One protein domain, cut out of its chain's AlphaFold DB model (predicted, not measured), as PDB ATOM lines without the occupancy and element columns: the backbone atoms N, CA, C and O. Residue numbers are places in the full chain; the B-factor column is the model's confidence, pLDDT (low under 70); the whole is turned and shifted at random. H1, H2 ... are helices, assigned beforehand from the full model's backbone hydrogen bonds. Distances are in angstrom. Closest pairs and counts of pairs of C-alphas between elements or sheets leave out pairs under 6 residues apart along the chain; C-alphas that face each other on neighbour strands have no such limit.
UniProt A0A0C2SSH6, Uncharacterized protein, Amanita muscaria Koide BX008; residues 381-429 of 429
ATOM      1  N   SER A 381      18.960 -20.111 -21.986       85.44
ATOM      2  CA  SER A 381      19.990 -21.120 -22.269       85.44
ATOM      3  C   SER A 381      21.297 -20.875 -21.498       85.44
ATOM      4  O   SER A 381      21.970 -21.834 -21.127       85.44
ATOM      5  N   ARG A 382      21.626 -19.619 -21.158       85.88
ATOM      6  CA  ARG A 382      22.699 -19.260 -20.206       85.88
ATOM      7  C   ARG A 382      22.354 -19.590 -18.750       85.88
ATOM      8  O   ARG A 382      23.271 -19.762 -17.956       85.88
ATOM      9  N   ALA A 383      21.075 -19.732 -18.402       86.69
ATOM     10  CA  ALA A 383      20.671 -20.208 -17.077       86.69
ATOM     11  C   ALA A 383      20.890 -21.725 -16.892       86.69
ATOM     12  O   ALA A 383      21.059 -22.182 -15.766       86.69
ATOM     13  N   CYS A 384      20.947 -22.517 -17.970       88.56
ATOM     14  CA  CYS A 384      21.181 -23.964 -17.883       88.56
ATOM     15  C   CYS A 384      22.494 -24.376 -17.183       88.56
ATOM     16  O   CYS A 384      22.414 -25.245 -16.316       88.56
ATOM     17  N   PRO A 385      23.682 -23.810 -17.498       88.81
ATOM     18  CA  PRO A 385      24.907 -24.131 -16.761       88.81
ATOM     19  C   PRO A 385      24.866 -23.671 -15.296       88.81
ATOM     20  O   PRO A 385      25.417 -24.369 -14.457       88.81
ATOM     21  N   LEU A 386      24.173 -22.570 -14.971       89.94
ATOM     22  CA  LEU A 386      23.988 -22.121 -13.583       89.94
ATOM     23  C   LEU A 386      23.166 -23.132 -12.778       89.94
ATOM     24  O   LEU A 386      23.646 -23.656 -11.781       89.94
ATOM     25  N   VAL A 387      21.986 -23.506 -13.280       92.69
ATOM     26  CA  VAL A 387      21.135 -24.525 -12.641       92.69
ATOM     27  C   VAL A 387      21.869 -25.868 -12.527       92.69
ATOM     28  O   VAL A 387      21.708 -26.583 -11.543       92.69
ATOM     29  N   LEU A 388      22.710 -26.224 -13.506       92.75
ATOM     30  CA  LEU A 388      23.549 -27.420 -13.419       92.75
ATOM     31  C   LEU A 388      24.633 -27.305 -12.331       92.75
ATOM     32  O   LEU A 388      24.898 -28.303 -11.664       92.75
ATOM     33  N   LEU A 389      25.237 -26.128 -12.133       92.75
ATOM     34  CA  LEU A 389      26.171 -25.881 -11.030       92.75
ATOM     35  C   LEU A 389      25.476 -26.000  -9.670       92.75
ATOM     36  O   LEU A 389      26.029 -26.673  -8.805       92.75
ATOM     37  N   ASP A 390      24.258 -25.469  -9.513       94.81
ATOM     38  CA  ASP A 390      23.453 -25.627  -8.290       94.81
ATOM     39  C   ASP A 390      23.249 -27.123  -7.959       94.81
ATOM     40  O   ASP A 390      23.547 -27.578  -6.852       94.81
ATOM     41  N   TYR A 391      22.845 -27.931  -8.951       96.50
ATOM     42  CA  TYR A 391      22.713 -29.388  -8.794       96.50
ATOM     43  C   TYR A 391      24.051 -30.091  -8.496       96.50
ATOM     44  O   TYR A 391      24.090 -31.046  -7.717       96.50
ATOM     45  N   VAL A 392      25.165 -29.658  -9.096       96.44
ATOM     46  CA  VAL A 392      26.497 -30.223  -8.802       96.44
ATOM     47  C   VAL A 392      26.959 -29.836  -7.392       96.44
ATOM     48  O   VAL A 392      27.577 -30.662  -6.723       96.44
ATOM     49  N   GLN A 393      26.612 -28.643  -6.905       96.62
ATOM     50  CA  GLN A 393      26.889 -28.196  -5.540       96.62
ATOM     51  C   GLN A 393      26.088 -28.998  -4.506       96.62
ATOM     52  O   GLN A 393      26.669 -29.488  -3.538       96.62
ATOM     53  N   GLU A 394      24.780 -29.177  -4.726       97.62
ATOM     54  CA  GLU A 394      23.889 -29.912  -3.817       97.62
ATOM     55  C   GLU A 394      24.249 -31.406  -3.744       97.62
ATOM     56  O   GLU A 394      24.419 -31.960  -2.655       97.62
ATOM     57  N   TYR A 395      24.397 -32.071  -4.896       98.00
ATOM     58  CA  TYR A 395      24.529 -33.531  -4.952       98.00
ATOM     59  C   TYR A 395      25.981 -34.033  -5.002       98.00
ATOM     60  O   TYR A 395      26.235 -35.186  -4.642       98.00
ATOM     61  N   ILE A 396      26.944 -33.215  -5.448       97.94
ATOM     62  CA  ILE A 396      28.355 -33.615  -5.614       97.94
ATOM     63  C   ILE A 396      29.325 -32.493  -5.156       97.94
ATOM     64  O   ILE A 396      30.226 -32.107  -5.908       97.94
ATOM     65  N   PRO A 397      29.241 -31.994  -3.905       97.06
ATOM     66  CA  PRO A 397      30.009 -30.824  -3.449       97.06
ATOM     67  C   PRO A 397      31.538 -30.973  -3.558       97.06
ATOM     68  O   PRO A 397      32.249 -29.981  -3.673       97.06
ATOM     69  N   LYS A 398      32.066 -32.207  -3.574       97.00
ATOM     70  CA  LYS A 398      33.497 -32.473  -3.828       97.00
ATOM     71  C   LYS A 398      33.925 -32.215  -5.276       97.00
ATOM     72  O   LYS A 398      35.080 -31.885  -5.503       97.00
ATOM     73  N   LEU A 399      33.021 -32.402  -6.239       95.56
ATOM     74  CA  LEU A 399      33.258 -32.046  -7.638       95.56
ATOM     75  C   LEU A 399      33.109 -30.536  -7.819       95.56
ATOM     76  O   LEU A 399      33.965 -29.934  -8.452       95.56
ATOM     77  N   TYR A 400      32.086 -29.931  -7.202       96.00
ATOM     78  CA  TYR A 400      31.911 -28.476  -7.187       96.00
ATOM     79  C   TYR A 400      33.179 -27.763  -6.690       96.00
ATOM     80  O   TYR A 400      33.744 -26.957  -7.416       96.00
ATOM     81  N   ALA A 401      33.688 -28.136  -5.509       95.38
ATOM     82  CA  ALA A 401      34.886 -27.525  -4.928       95.38
ATOM     83  C   ALA A 401      36.154 -27.682  -5.794       95.38
ATOM     84  O   ALA A 401      37.044 -26.845  -5.719       95.38
ATOM     85  N   HIS A 402      36.240 -28.727  -6.622       96.06
ATOM     86  CA  HIS A 402      37.368 -28.914  -7.537       96.06
ATOM     87  C   HIS A 402      37.196 -28.155  -8.866       96.06
ATOM     88  O   HIS A 402      38.183 -27.774  -9.481       96.06
ATOM     89  N   LEU A 403      35.961 -27.896  -9.310       93.38
ATOM     90  CA  LEU A 403      35.695 -26.984 -10.432       93.38
ATOM     91  C   LEU A 403      35.969 -25.522 -10.032       93.38
ATOM     92  O   LEU A 403      36.563 -24.782 -10.811       93.38
ATOM     93  N   ASP A 404      35.599 -25.156  -8.802       93.62
ATOM     94  CA  ASP A 404      35.873 -23.867  -8.150       93.62
ATOM     95  C   ASP A 404      37.394 -23.624  -8.006       93.62
ATOM     96  O   ASP A 404      37.911 -22.605  -8.453       93.62
ATOM     97  N   GLU A 405      38.145 -24.617  -7.509       94.38
ATOM     98  CA  GLU A 405      39.620 -24.600  -7.424       94.38
ATOM     99  C   GLU A 405      40.324 -24.443  -8.789       94.38
ATOM    100  O   GLU A 405      41.435 -23.913  -8.858       94.38
ATOM    101  N   LEU A 406      39.695 -24.898  -9.876       93.31
ATOM    102  CA  LEU A 406      40.247 -24.851 -11.235       93.31
ATOM    103  C   LEU A 406      39.879 -23.579 -12.022       93.31
ATOM    104  O   LEU A 406      40.289 -23.477 -13.180       93.31
ATOM    105  N   ASP A 407      39.106 -22.648 -11.442       85.25
ATOM    106  CA  ASP A 407      38.483 -21.511 -12.154       85.25
ATOM    107  C   ASP A 407      37.708 -21.988 -13.410       85.25
ATOM    108  O   ASP A 407      37.682 -21.354 -14.468       85.25
ATOM    109  N   ALA A 408      37.121 -23.192 -13.318       77.81
ATOM    110  CA  ALA A 408      36.541 -23.932 -14.437       77.81
ATOM    111  C   ALA A 408      35.092 -23.501 -14.709       77.81
ATOM    112  O   ALA A 408      34.167 -24.319 -14.716       77.81
ATOM    113  N   ASP A 409      34.911 -22.197 -14.915       68.19
ATOM    114  CA  ASP A 409      33.610 -21.555 -15.043       68.19
ATOM    115  C   ASP A 409      32.796 -22.160 -16.206       68.19
ATOM    116  O   ASP A 409      33.190 -22.119 -17.376       68.19
ATOM    117  N   LEU A 410      31.643 -22.762 -15.882       66.75
ATOM    118  CA  LEU A 410      30.731 -23.336 -16.882       66.75
ATOM    119  C   LEU A 410      29.925 -22.250 -17.616       66.75
ATOM    120  O   LEU A 410      29.209 -22.549 -18.580       66.75
ATOM    121  N   LEU A 411      30.047 -20.989 -17.192       57.94
ATOM    122  CA  LEU A 411      29.575 -19.834 -17.939       57.94
ATOM    123  C   LEU A 411      30.495 -19.558 -19.145       57.94
ATOM    124  O   LEU A 411      31.704 -19.393 -18.988       57.94
ATOM    125  N   PRO A 412      29.953 -19.409 -20.370       53.56
ATOM    126  CA  PRO A 412      30.735 -18.871 -21.475       53.56
ATOM    127  C   PRO A 412      31.066 -17.403 -21.175       53.56
ATOM    128  O   PRO A 412      30.185 -16.541 -21.243       53.56
ATOM    129  N   SER A 413      32.331 -17.130 -20.838       46.03
ATOM    130  CA  SER A 413      32.789 -15.807 -20.409       46.03
ATOM    131  C   SER A 413      32.376 -14.719 -21.407       46.03
ATOM    132  O   SER A 413      32.688 -14.760 -22.601       46.03
ATOM    133  N   ALA A 414      31.611 -13.741 -20.916       44.47
ATOM    134  CA  ALA A 414      30.873 -12.782 -21.738       44.47
ATOM    135  C   ALA A 414      31.761 -11.648 -22.295       44.47
ATOM    136  O   ALA A 414      31.430 -10.468 -22.186       44.47
ATOM    137  N   SER A 415      32.894 -12.005 -22.904       36.88
ATOM    138  CA  SER A 415      33.752 -11.062 -23.619       36.88
ATOM    139  C   SER A 415      33.010 -10.489 -24.842       36.88
ATOM    140  O   SER A 415      32.560 -11.253 -25.703       36.88
ATOM    141  N   PRO A 416      32.854  -9.155 -24.962       36.84
ATOM    142  CA  PRO A 416      32.143  -8.538 -26.080       36.84
ATOM    143  C   PRO A 416      33.026  -8.528 -27.339       36.84
ATOM    144  O   PRO A 416      33.582  -7.504 -27.724       36.84
ATOM    145  N   GLY A 417      33.181  -9.696 -27.969       41.78
ATOM    146  CA  GLY A 417      33.963  -9.854 -29.200       41.78
ATOM    147  C   GLY A 417      34.341 -11.288 -29.586       41.78
ATOM    148  O   GLY A 417      34.712 -11.500 -30.738       41.78
ATOM    149  N   SER A 418      34.234 -12.275 -28.685       35.81
ATOM    150  CA  SER A 418      34.483 -13.685 -29.025       35.81
ATOM    151  C   SER A 418      33.186 -14.480 -29.138       35.81
ATOM    152  O   SER A 418      32.367 -14.499 -28.223       35.81
ATOM    153  N   TYR A 419      33.033 -15.200 -30.248       30.86
ATOM    154  CA  TYR A 419      31.979 -16.197 -30.422       30.86
ATOM    155  C   TYR A 419      32.153 -17.346 -29.400       30.86
ATOM    156  O   TYR A 419      33.294 -17.679 -29.057       30.86
ATOM    157  N   PRO A 420      31.056 -17.939 -28.885       45.44
ATOM    158  CA  PRO A 420      31.115 -18.968 -27.845       45.44
ATOM    159  C   PRO A 420      31.610 -20.327 -28.376       45.44
ATOM    160  O   PRO A 420      31.844 -20.507 -29.568       45.44
ATOM    161  N   CYS A 421      31.736 -21.302 -27.468       33.75
ATOM    162  CA  CYS A 421      32.178 -22.681 -27.737       33.75
ATOM    163  C   CYS A 421      33.684 -22.868 -28.024       33.75
ATOM    164  O   CYS A 421      34.081 -23.769 -28.765       33.75
ATOM    165  N   ARG A 422      34.547 -22.120 -27.322       29.31
ATOM    166  CA  ARG A 422      35.867 -22.633 -26.917       29.31
ATOM    167  C   ARG A 422      35.919 -22.808 -25.404       29.31
ATOM    168  O   ARG A 422      36.023 -21.828 -24.681       29.31
ATOM    169  N   ILE A 423      35.914 -24.062 -24.951       33.31
ATOM    170  CA  ILE A 423      36.421 -24.407 -23.620       33.31
ATOM    171  C   ILE A 423      37.943 -24.266 -23.706       33.31
ATOM    172  O   ILE A 423      38.628 -25.135 -24.252       33.31
ATOM    173  N   THR A 424      38.476 -23.139 -23.242       29.28
ATOM    174  CA  THR A 424      39.921 -22.951 -23.086       29.28
ATOM    175  C   THR A 424      40.401 -23.754 -21.889       29.28
ATOM    176  O   THR A 424      40.512 -23.233 -20.787       29.28
ATOM    177  N   VAL A 425      40.713 -25.031 -22.122       30.23
ATOM    178  CA  VAL A 425      41.531 -25.817 -21.192       30.23
ATOM    179  C   VAL A 425      42.874 -25.103 -21.058       30.23
ATOM    180  O   VAL A 425      43.673 -25.093 -22.000       30.23
ATOM    181  N   CYS A 426      43.104 -24.467 -19.912       28.89
ATOM    182  CA  CYS A 426      44.357 -23.786 -19.625       28.89
ATOM    183  C   CYS A 426      45.517 -24.786 -19.672       28.89
ATOM    184  O   CYS A 426      45.511 -25.804 -18.982       28.89
ATOM    185  N   GLN A 427      46.531 -24.487 -20.486       32.03
ATOM    186  CA  GLN A 427      47.801 -25.204 -20.431       32.03
ATOM    187  C   GLN A 427      48.524 -24.833 -19.134       32.03
ATOM    188  O   GLN A 427      49.209 -23.810 -19.077       32.03
ATOM    189  N   LEU A 428      48.387 -25.674 -18.106       29.84
ATOM    190  CA  LEU A 428      49.378 -25.720 -17.031       29.84
ATOM    191  C   LEU A 428      50.735 -26.157 -17.601       29.84
ATOM    192  O   LEU A 428      50.804 -26.906 -18.581       29.84
ATOM    193  N   ARG A 429      51.803 -25.657 -16.982       28.52
ATOM    194  CA  ARG A 429      53.193 -25.773 -17.423       28.52
ATOM    195  C   ARG A 429      54.100 -26.086 -16.240       28.52
ATOM    196  O   ARG A 429      53.800 -25.549 -15.154       28.52
TER     197      ARG A 429
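What this domain is: This is residues 381 to 429 of the 429 residues of an uncharacterized protein of Amanita muscaria Koide BX008 (UniProt A0A0C2SSH6). Two helices, H1 and then the shorter H2, meet through a tight turn as a V, and a long tail with no named element runs on from H2, makes a wide loop and ends away from both. Residues 414 to 419, in that loop, stick out. The printed part has 49 residues, is all helix by class with under half of its residues in H1 and H2, and is loose, with a radius of gyration of the C-alphas of 12.3 A. It is flat, spanning 35 by 34 by 12 A.

Where its parts are: H1, residues 381 to 395, begins at C-alpha 381 (19.990, -21.120, -22.269) and is 21.8 A long. H2, residues 397 to 405, is 12.1 A long and ends at C-alpha 405 (39.620, -24.600, -7.424). Residues 406 to 429 follow.

How they stand to each other: H1 touches H2 with residues 389 to 393 alone; the closest C-alphas, those of Gln 393 and Tyr 400, are 5.3 A apart. They run opposite ways at a steep tilt of 56 degrees. The O i to N i+4 pairs within hydrogen-bond range are 9 of 11 in H1 and 4 of 5 in H2.

The domain as a whole: The two C-alphas farthest apart, those of Tyr 395 and Gly 417, are 35.2 A apart. The printed part has no cut. The model's pLDDT is under 70 at residues 409 to 429.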